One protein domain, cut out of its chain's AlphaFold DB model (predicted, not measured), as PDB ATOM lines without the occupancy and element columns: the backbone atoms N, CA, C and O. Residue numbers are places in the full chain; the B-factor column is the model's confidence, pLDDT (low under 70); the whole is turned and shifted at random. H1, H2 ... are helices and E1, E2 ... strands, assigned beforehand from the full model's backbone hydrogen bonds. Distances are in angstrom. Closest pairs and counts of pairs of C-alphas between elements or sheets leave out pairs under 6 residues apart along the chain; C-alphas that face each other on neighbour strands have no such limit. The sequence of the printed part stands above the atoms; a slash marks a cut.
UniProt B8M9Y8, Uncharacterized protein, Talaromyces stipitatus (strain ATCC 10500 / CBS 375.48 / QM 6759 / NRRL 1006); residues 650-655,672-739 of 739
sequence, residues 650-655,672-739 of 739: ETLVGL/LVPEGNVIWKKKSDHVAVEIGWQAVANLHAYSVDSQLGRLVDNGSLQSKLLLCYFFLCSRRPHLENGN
ATOM      1  N   GLU A 650     -47.250   4.373   0.681       71.06
ATOM      2  CA  GLU A 650     -45.801   4.637   0.713       71.06
ATOM      3  C   GLU A 650     -45.269   4.839   2.145       71.06
ATOM      4  O   GLU A 650     -44.070   4.764   2.400       71.06
ATOM      5  N   THR A 651     -46.174   5.039   3.108       69.38
ATOM      6  CA  THR A 651     -45.895   5.178   4.541       69.38
ATOM      7  C   THR A 651     -46.557   4.048   5.338       69.38
ATOM      8  O   THR A 651     -47.532   3.456   4.884       69.38
ATOM      9  N   LEU A 652     -46.026   3.705   6.519       70.56
ATOM     10  CA  LEU A 652     -46.447   2.530   7.314       70.56
ATOM     11  C   LEU A 652     -46.389   1.195   6.532       70.56
ATOM     12  O   LEU A 652     -47.297   0.357   6.611       70.56
ATOM     13  N   VAL A 653     -45.296   0.989   5.789       72.88
ATOM     14  CA  VAL A 653     -45.025  -0.251   5.045       72.88
ATOM     15  C   VAL A 653     -45.104  -1.455   5.992       72.88
ATOM     16  O   VAL A 653     -44.399  -1.520   6.995       72.88
ATOM     17  N   GLY A 654     -45.993  -2.400   5.672       73.81
ATOM     18  CA  GLY A 654     -46.241  -3.605   6.469       73.81
ATOM     19  C   GLY A 654     -47.532  -3.603   7.297       73.81
ATOM     20  O   GLY A 654     -47.926  -4.671   7.771       73.81
ATOM     21  N   LEU A 655     -48.242  -2.470   7.422       83.50
ATOM     22  CA  LEU A 655     -49.573  -2.433   8.044       83.50
ATOM     23  C   LEU A 655     -50.614  -3.127   7.151       83.50
ATOM     24  O   LEU A 655     -50.900  -2.677   6.034       83.50
ATOM     25  N   LEU A 672     -58.481   4.269   6.246       90.19
ATOM     26  CA  LEU A 672     -59.257   3.789   7.380       90.19
ATOM     27  C   LEU A 672     -58.486   2.689   8.104       90.19
ATOM     28  O   LEU A 672     -58.126   1.676   7.498       90.19
ATOM     29  N   VAL A 673     -58.257   2.873   9.402       88.38
ATOM     30  CA  VAL A 673     -57.537   1.920  10.254       88.38
ATOM     31  C   VAL A 673     -58.384   1.601  11.489       88.38
ATOM     32  O   VAL A 673     -58.791   2.532  12.193       88.38
ATOM     33  N   PRO A 674     -58.694   0.320  11.759       87.06
ATOM     34  CA  PRO A 674     -59.450  -0.068  12.939       87.06
ATOM     35  C   PRO A 674     -58.570   0.013  14.191       87.06
ATOM     36  O   PRO A 674     -57.368  -0.246  14.148       87.06
ATOM     37  N   GLU A 675     -59.177   0.340  15.321       81.50
ATOM     38  CA  GLU A 675     -58.540   0.291  16.632       81.50
ATOM     39  C   GLU A 675     -58.515  -1.152  17.170       81.50
ATOM     40  O   GLU A 675     -59.472  -1.911  17.010       81.50
ATOM     41  N   GLY A 676     -57.422  -1.553  17.821       81.69
ATOM     42  CA  GLY A 676     -57.322  -2.877  18.426       81.69
ATOM     43  C   GLY A 676     -55.915  -3.232  18.889       81.69
ATOM     44  O   GLY A 676     -54.980  -2.439  18.786       81.69
ATOM     45  N   ASN A 677     -55.761  -4.456  19.397       80.56
ATOM     46  CA  ASN A 677     -54.466  -4.954  19.862       80.56
ATOM     47  C   ASN A 677     -53.526  -5.170  18.679       80.56
ATOM     48  O   ASN A 677     -53.814  -5.982  17.799       80.56
ATOM     49  N   VAL A 678     -52.390  -4.482  18.688       79.56
ATOM     50  CA  VAL A 678     -51.404  -4.551  17.610       79.56
ATOM     51  C   VAL A 678     -50.409  -5.669  17.886       79.56
ATOM     52  O   VAL A 678     -49.841  -5.767  18.971       79.56
ATOM     53  N   ILE A 679     -50.191  -6.509  16.882       81.44
ATOM     54  CA  ILE A 679     -49.217  -7.593  16.873       81.44
ATOM     55  C   ILE A 679     -48.297  -7.343  15.684       81.44
ATOM     56  O   ILE A 679     -48.765  -7.073  14.579       81.44
ATOM     57  N   TRP A 680     -46.990  -7.453  15.881       80.12
ATOM     58  CA  TRP A 680     -46.023  -7.324  14.797       80.12
ATOM     59  C   TRP A 680     -45.165  -8.578  14.666       80.12
ATOM     60  O   TRP A 680     -44.903  -9.283  15.638       80.12
ATOM     61  N   LYS A 681     -44.743  -8.871  13.435       81.00
ATOM     62  CA  LYS A 681     -43.835  -9.975  13.106       81.00
ATOM     63  C   LYS A 681     -42.812  -9.508  12.082       81.00
ATOM     64  O   LYS A 681     -43.176  -8.905  11.071       81.00
ATOM     65  N   LYS A 682     -41.537  -9.819  12.308       77.69
ATOM     66  CA  LYS A 682     -40.471  -9.543  11.339       77.69
ATOM     67  C   LYS A 682     -40.649 -10.435  10.103       77.69
ATOM     68  O   LYS A 682     -40.754 -11.653  10.232       77.69
ATOM     69  N   LYS A 683     -40.690  -9.830   8.915       74.06
ATOM     70  CA  LYS A 683     -40.504 -10.505   7.622       74.06
ATOM     71  C   LYS A 683     -39.146 -10.110   7.038       74.06
ATOM     72  O   LYS A 683     -38.527  -9.180   7.546       74.06
ATOM     73  N   SER A 684     -38.686 -10.832   6.013       65.00
ATOM     74  CA  SER A 684     -37.359 -10.660   5.391       65.00
ATOM     75  C   SER A 684     -36.998  -9.195   5.132       65.00
ATOM     76  O   SER A 684     -35.913  -8.774   5.517       65.00
ATOM     77  N   ASP A 685     -37.945  -8.415   4.596       71.31
ATOM     78  CA  ASP A 685     -37.669  -7.066   4.077       71.31
ATOM     79  C   ASP A 685     -38.428  -5.937   4.809       71.31
ATOM     80  O   ASP A 685     -38.213  -4.763   4.527       71.31
ATOM     81  N   HIS A 686     -39.343  -6.261   5.736       74.44
ATOM     82  CA  HIS A 686     -40.126  -5.285   6.518       74.44
ATOM     83  C   HIS A 686     -40.796  -5.931   7.748       74.44
ATOM     84  O   HIS A 686     -40.875  -7.155   7.869       74.44
ATOM     85  N   VAL A 687     -41.334  -5.121   8.665       78.94
ATOM     86  CA  VAL A 687     -42.149  -5.600   9.796       78.94
ATOM     87  C   VAL A 687     -43.619  -5.660   9.376       78.94
ATOM     88  O   VAL A 687     -44.198  -4.649   8.995       78.94
ATOM     89  N   ALA A 688     -44.243  -6.836   9.446       80.75
ATOM     90  CA  ALA A 688     -45.681  -6.978   9.229       80.75
ATOM     91  C   ALA A 688     -46.433  -6.624  10.517       80.75
ATOM     92  O   ALA A 688     -46.179  -7.235  11.556       80.75
ATOM     93  N   VAL A 689     -47.363  -5.673  10.439       82.19
ATOM     94  CA  VAL A 689     -48.178  -5.200  11.567       82.19
ATOM     95  C   VAL A 689     -49.636  -5.593  11.330       82.19
ATOM     96  O   VAL A 689     -50.226  -5.255  10.299       82.19
ATOM     97  N   GLU A 690     -50.210  -6.317  12.287       82.81
ATOM     98  CA  GLU A 690     -51.593  -6.795  12.286       82.81
ATOM     99  C   GLU A 690     -52.335  -6.259  13.512       82.81
ATOM    100  O   GLU A 690     -51.806  -6.233  14.620       82.81
ATOM    101  N   ILE A 691     -53.578  -5.840  13.310       82.25
ATOM    102  CA  ILE A 691     -54.472  -5.354  14.358       82.25
ATOM    103  C   ILE A 691     -55.513  -6.443  14.601       82.25
ATOM    104  O   ILE A 691     -56.250  -6.840  13.697       82.25
ATOM    105  N   GLY A 692     -55.553  -6.961  15.825       75.56
ATOM    106  CA  GLY A 692     -56.517  -7.973  16.231       75.56
ATOM    107  C   GLY A 692     -57.939  -7.416  16.231       75.56
ATOM    108  O   GLY A 692     -58.205  -6.387  16.845       75.56
ATOM    109  N   TRP A 693     -58.861  -8.132  15.585       73.56
ATOM    110  CA  TRP A 693     -60.276  -7.757  15.535       73.56
ATOM    111  C   TRP A 693     -60.912  -7.733  16.937       73.56
ATOM    112  O   TRP A 693     -60.832  -8.720  17.676       73.56
ATOM    113  N   GLN A 694     -61.589  -6.635  17.288       66.38
ATOM    114  CA  GLN A 694     -62.284  -6.449  18.567       66.38
ATOM    115  C   GLN A 694     -63.759  -6.080  18.358       66.38
ATOM    116  O   GLN A 694     -64.132  -5.463  17.368       66.38
ATOM    117  N   ALA A 695     -64.616  -6.465  19.310       53.91
ATOM    118  CA  ALA A 695     -66.071  -6.362  19.167       53.91
ATOM    119  C   ALA A 695     -66.627  -4.922  19.199       53.91
ATOM    120  O   ALA A 695     -67.775  -4.721  18.810       53.91
ATOM    121  N   VAL A 696     -65.855  -3.942  19.679       60.62
ATOM    122  CA  VAL A 696     -66.234  -2.518  19.750       60.62
ATOM    123  C   VAL A 696     -65.009  -1.665  19.393       60.62
ATOM    124  O   VAL A 696     -64.500  -0.914  20.216       60.62
ATOM    125  N   ALA A 697     -64.474  -1.862  18.189       68.06
ATOM    126  CA  ALA A 697     -63.348  -1.083  17.681       68.06
ATOM    127  C   ALA A 697     -63.833   0.240  17.070       68.06
ATOM    128  O   ALA A 697     -64.798   0.247  16.302       68.06
ATOM    129  N   ASN A 698     -63.155   1.350  17.372       79.31
ATOM    130  CA  ASN A 698     -63.333   2.583  16.610       79.31
ATOM    131  C   ASN A 698     -62.597   2.479  15.270       79.31
ATOM    132  O   ASN A 698     -61.603   1.765  15.145       79.31
ATOM    133  N   LEU A 699     -63.076   3.209  14.266       84.44
ATOM    134  CA  LEU A 699     -62.421   3.319  12.967       84.44
ATOM    135  C   LEU A 699     -61.838   4.725  12.828       84.44
ATOM    136  O   LEU A 699     -62.567   5.714  12.907       84.44
ATOM    137  N   HIS A 700     -60.526   4.817  12.633       85.94
ATOM    138  CA  HIS A 700     -59.832   6.088  12.468       85.94
ATOM    139  C   HIS A 700     -59.579   6.362  10.989       85.94
ATOM    140  O   HIS A 700     -59.061   5.503  10.278       85.94
ATOM    141  N   ALA A 701     -59.931   7.566  10.542       87.69
ATOM    142  CA  ALA A 701     -59.647   8.049   9.197       87.69
ATOM    143  C   ALA A 701     -58.448   8.996   9.214       87.69
ATOM    144  O   ALA A 701     -58.417   9.933  10.014       87.69
ATOM    145  N   TYR A 702     -57.498   8.754   8.318       88.44
ATOM    146  CA  TYR A 702     -56.289   9.549   8.137       88.44
ATOM    147  C   TYR A 702     -56.196  10.016   6.688       88.44
ATOM    148  O   TYR A 702     -56.236   9.189   5.776       88.44
ATOM    149  N   SER A 703     -56.044  11.316   6.458       86.69
ATOM    150  CA  SER A 703     -55.814  11.833   5.105       86.69
ATOM    151  C   SER A 703     -54.371  11.566   4.682       86.69
ATOM    152  O   SER A 703     -53.453  11.697   5.494       86.69
ATOM    153  N   VAL A 704     -54.158  11.194   3.421       85.50
ATOM    154  CA  VAL A 704     -52.816  11.003   2.860       85.50
ATOM    155  C   VAL A 704     -52.330  12.326   2.278       85.50
ATOM    156  O   VAL A 704     -52.905  12.845   1.325       85.50
ATOM    157  N   ASP A 705     -51.256  12.859   2.848       79.62
ATOM    158  CA  ASP A 705     -50.515  13.991   2.303       79.62
ATOM    159  C   ASP A 705     -49.493  13.451   1.296       79.62
ATOM    160  O   ASP A 705     -48.450  12.914   1.678       79.62
ATOM    161  N   SER A 706     -49.835  13.529   0.009       70.25
ATOM    162  CA  SER A 706     -49.020  13.004  -1.093       70.25
ATOM    163  C   SER A 706     -47.759  13.825  -1.366       70.25
ATOM    164  O   SER A 706     -46.824  13.301  -1.959       70.25
ATOM    165  N   GLN A 707     -47.698  15.084  -0.917       68.19
ATOM    166  CA  GLN A 707     -46.506  15.920  -1.073       68.19
ATOM    167  C   GLN A 707     -45.440  15.578  -0.029       68.19
ATOM    168  O   GLN A 707     -44.250  15.585  -0.337       68.19
ATOM    169  N   LEU A 708     -45.861  15.270   1.203       63.66
ATOM    170  CA  LEU A 708     -44.957  14.954   2.316       63.66
ATOM    171  C   LEU A 708     -44.872  13.453   2.642       63.66
ATOM    172  O   LEU A 708     -44.147  13.075   3.564       63.66
ATOM    173  N   GLY A 709     -45.613  12.597   1.931       65.88
ATOM    174  CA  GLY A 709     -45.604  11.141   2.119       65.88
ATOM    175  C   GLY A 709     -46.052  10.697   3.518       65.88
ATOM    176  O   GLY A 709     -45.533   9.719   4.065       65.88
ATOM    177  N   ARG A 710     -46.980  11.430   4.147       73.81
ATOM    178  CA  ARG A 710     -47.393  11.210   5.547       73.81
ATOM    179  C   ARG A 710     -48.902  11.063   5.702       73.81
ATOM    180  O   ARG A 710     -49.683  11.547   4.889       73.81
ATOM    181  N   LEU A 711     -49.305  10.425   6.797       81.31
ATOM    182  CA  LEU A 711     -50.695  10.413   7.241       81.31
ATOM    183  C   LEU A 711     -50.957  11.611   8.151       81.31
ATOM    184  O   LEU A 711     -50.193  11.863   9.083       81.31
ATOM    185  N   VAL A 712     -52.044  12.326   7.882       79.75
ATOM    186  CA  VAL A 712     -52.528  13.441   8.697       79.75
ATOM    187  C   VAL A 712     -53.614  12.912   9.631       79.75
ATOM    188  O   VAL A 712     -54.580  12.294   9.179       79.75
ATOM    189  N   ASP A 713     -53.424  13.103  10.938       76.00
ATOM    190  CA  ASP A 713     -54.377  12.678  11.963       76.00
ATOM    191  C   ASP A 713     -55.686  13.479  11.919       76.00
ATOM    192  O   ASP A 713     -55.761  14.569  11.353       76.00
ATOM    193  N   ASN A 714     -56.736  12.935  12.534       70.81
ATOM    194  CA  ASN A 714     -58.060  13.564  12.553       70.81
ATOM    195  C   ASN A 714     -58.239  14.613  13.672       70.81
ATOM    196  O   ASN A 714     -59.367  14.960  14.021       70.81
ATOM    197  N   GLY A 715     -57.148  15.073  14.289       68.12
ATOM    198  CA  GLY A 715     -57.123  16.045  15.382       68.12
ATOM    199  C   GLY A 715     -57.303  15.445  16.779       68.12
ATOM    200  O   GLY A 715     -56.883  16.066  17.761       68.12
ATOM    201  N   SER A 716     -57.874  14.241  16.905       74.25
ATOM    202  CA  SER A 716     -58.099  13.606  18.209       74.25
ATOM    203  C   SER A 716     -56.802  13.074  18.831       74.25
ATOM    204  O   SER A 716     -55.939  12.522  18.145       74.25
ATOM    205  N   LEU A 717     -56.678  13.184  20.160       71.38
ATOM    206  CA  LEU A 717     -55.526  12.657  20.904       71.38
ATOM    207  C   LEU A 717     -55.317  11.157  20.639       71.38
ATOM    208  O   LEU A 717     -54.191  10.718  20.428       71.38
ATOM    209  N   GLN A 718     -56.409  10.393  20.582       72.81
ATOM    210  CA  GLN A 718     -56.369   8.955  20.324       72.81
ATOM    211  C   GLN A 718     -55.823   8.636  18.927       72.81
ATOM    212  O   GLN A 718     -54.957   7.776  18.786       72.81
ATOM    213  N   SER A 719     -56.260   9.372  17.898       76.06
ATOM    214  CA  SER A 719     -55.759   9.205  16.528       76.06
ATOM    215  C   SER A 719     -54.264   9.517  16.416       76.06
ATOM    216  O   SER A 719     -53.546   8.780  15.734       76.06
ATOM    217  N   LYS A 720     -53.784  10.542  17.134       73.62
ATOM    218  CA  LYS A 720     -52.360  10.911  17.208       73.62
ATOM    219  C   LYS A 720     -51.516   9.836  17.891       73.62
ATOM    220  O   LYS A 720     -50.492   9.430  17.350       73.62
ATOM    221  N   LEU A 721     -51.956   9.347  19.055       74.00
ATOM    222  CA  LEU A 721     -51.253   8.294  19.799       74.00
ATOM    223  C   LEU A 721     -51.173   6.993  18.997       74.00
ATOM    224  O   LEU A 721     -50.110   6.375  18.932       74.00
ATOM    225  N   LEU A 722     -52.271   6.611  18.344       76.94
ATOM    226  CA  LEU A 722     -52.331   5.409  17.521       76.94
ATOM    227  C   LEU A 722     -51.408   5.513  16.297       76.94
ATOM    228  O   LEU A 722     -50.674   4.572  15.991       76.94
ATOM    229  N   LEU A 723     -51.372   6.678  15.641       76.31
ATOM    230  CA  LEU A 723     -50.473   6.925  14.517       76.31
ATOM    231  C   LEU A 723     -48.996   6.833  14.945       76.31
ATOM    232  O   LEU A 723     -48.216   6.128  14.304       76.31
ATOM    233  N   CYS A 724     -48.623   7.458  16.070       73.12
ATOM    234  CA  CYS A 724     -47.285   7.331  16.662       73.12
ATOM    235  C   CYS A 724     -46.929   5.873  16.978       73.12
ATOM    236  O   CYS A 724     -45.811   5.430  16.709       73.12
ATOM    237  N   TYR A 725     -47.880   5.110  17.520       75.69
ATOM    238  CA  TYR A 725     -47.682   3.705  17.853       75.69
ATOM    239  C   TYR A 725     -47.416   2.844  16.610       75.69
ATOM    240  O   TYR A 725     -46.461   2.068  16.602       75.69
ATOM    241  N   PHE A 726     -48.158   3.039  15.515       73.56
ATOM    242  CA  PHE A 726     -47.884   2.336  14.255       73.56
ATOM    243  C   PHE A 726     -46.526   2.702  13.649       73.56
ATOM    244  O   PHE A 726     -45.831   1.823  13.126       73.56
ATOM    245  N   PHE A 727     -46.102   3.965  13.750       69.81
ATOM    246  CA  PHE A 727     -44.757   4.372  13.333       69.81
ATOM    247  C   PHE A 727     -43.661   3.696  14.171       69.81
ATOM    248  O   PHE A 727     -42.656   3.257  13.614       69.81
ATOM    249  N   LEU A 728     -43.859   3.541  15.483       66.00
ATOM    250  CA  LEU A 728     -42.927   2.811  16.350       66.00
ATOM    251  C   LEU A 728     -42.870   1.314  16.007       66.00
ATOM    252  O   LEU A 728     -41.778   0.751  15.919       66.00
ATOM    253  N   CYS A 729     -44.020   0.675  15.781       67.12
ATOM    254  CA  CYS A 729     -44.092  -0.745  15.429       67.12
ATOM    255  C   CYS A 729     -43.477  -1.046  14.054       67.12
ATOM    256  O   CYS A 729     -42.817  -2.067  13.894       67.12
ATOM    257  N   SER A 730     -43.651  -0.157  13.071       61.50
ATOM    258  CA  SER A 730     -43.080  -0.327  11.725       61.50
ATOM    259  C   SER A 730     -41.573  -0.038  11.652       61.50
ATOM    260  O   SER A 730     -40.901  -0.569  10.770       61.50
ATOM    261  N   ARG A 731     -41.016   0.754  12.585       56.94
ATOM    262  CA  ARG A 731     -39.598   1.168  12.595       56.94
ATOM    263  C   ARG A 731     -38.684   0.431  13.577       56.94
ATOM    264  O   ARG A 731     -37.515   0.787  13.625       56.94
ATOM    265  N   ARG A 732     -39.140  -0.556  14.363       52.06
ATOM    266  CA  ARG A 732     -38.277  -1.331  15.289       52.06
ATOM    267  C   ARG A 732     -37.766  -2.631  14.641       52.06
ATOM    268  O   ARG A 732     -38.528  -3.593  14.601       52.06
ATOM    269  N   PRO A 733     -36.486  -2.748  14.222       45.69
ATOM    270  CA  PRO A 733     -35.933  -4.007  13.731       45.69
ATOM    271  C   PRO A 733     -35.057  -4.743  14.773       45.69
ATOM    272  O   PRO A 733     -34.610  -5.849  14.469       45.69
ATOM    273  N   HIS A 734     -34.797  -4.179  15.971       42.03
ATOM    274  CA  HIS A 734     -33.680  -4.620  16.836       42.03
ATOM    275  C   HIS A 734     -33.832  -4.449  18.367       42.03
ATOM    276  O   HIS A 734     -32.890  -4.008  19.013       42.03
ATOM    277  N   LEU A 735     -34.950  -4.828  18.994       40.53
ATOM    278  CA  LEU A 735     -34.966  -5.024  20.459       40.53
ATOM    279  C   LEU A 735     -35.865  -6.209  20.845       40.53
ATOM    280  O   LEU A 735     -36.984  -6.024  21.309       40.53
ATOM    281  N   GLU A 736     -35.350  -7.421  20.647       34.81
ATOM    282  CA  GLU A 736     -35.720  -8.606  21.427       34.81
ATOM    283  C   GLU A 736     -34.422  -9.268  21.900       34.81
ATOM    284  O   GLU A 736     -33.744  -9.955  21.142       34.81
ATOM    285  N   ASN A 737     -34.037  -8.940  23.134       33.22
ATOM    286  CA  ASN A 737     -33.387  -9.828  24.097       33.22
ATOM    287  C   ASN A 737     -33.349  -9.093  25.443       33.22
ATOM    288  O   ASN A 737     -32.554  -8.172  25.626       33.22
ATOM    289  N   GLY A 738     -34.223  -9.490  26.370       31.02
ATOM    290  CA  GLY A 738     -34.189  -9.032  27.760       31.02
ATOM    291  C   GLY A 738     -35.547  -9.079  28.459       31.02
ATOM    292  O   GLY A 738     -36.249  -8.077  28.424       31.02
ATOM    293  N   ASN A 739     -35.825 -10.233  29.087       30.80
ATOM    294  CA  ASN A 739     -36.800 -10.555  30.149       30.80
ATOM    295  C   ASN A 739     -38.258 -10.092  30.031       30.80
ATOM    296  O   ASN A 739     -38.543  -8.896  30.254       30.80
TER     297      ASN A 739
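What this domain is: This is residues 650 to 655 and 672 to 739 of the 739 residues of an uncharacterized protein of Talaromyces stipitatus (strain ATCC 10500 / CBS 375.48 / QM 6759 / NRRL 1006) (UniProt B8M9Y8). Two small antiparallel sheets, the hairpin E2 and E3 and the three strands E1 - E4 - E5, make a flat model side by side, with helix H1 spanning from one to the other. Residues 734 to 739 stick out. The 74 printed residues run E1, E2, E3, E4, E5, H1, a mixed class, only just compact, close to loose, with a radius of gyration of the C-alphas of 13.3 A and spans of 36 by 35 by 19 A.

Where its parts are: E1, residues 672 to 674, begins at C-alpha (-59.257, 3.789, 7.380). E2 is residues 678 to 682, E3 687 to 691, E4 699 to 705, 19.2 A, and E5 710 to 712. H1, residues 717 to 731, 21.3 A, ends at C-alpha (-39.598, 1.168, 12.595).

How they stand to each other: Inner strand E4 is antiparallel to E1, N 673 and O 700 at 2.9 A, and forms a hairpin with E5, N 712 and O 703 at 2.8 A. H1 only grazes this sheet with residues 718 to 723. In hairpin E2 and E3, N 679 and O 690 are 2.8 A apart. The closest C-alphas of E3 and H1, Val 687 and Ser 730, are 5.7 A apart. In H1 every O i to N i+4 pair is within hydrogen-bond range.

The domain as a whole: Residues 656 to 671 are cut out, leaving C-alphas 655 and 672 11.5 A apart. Confidence is low at residues 727 to 739, among others.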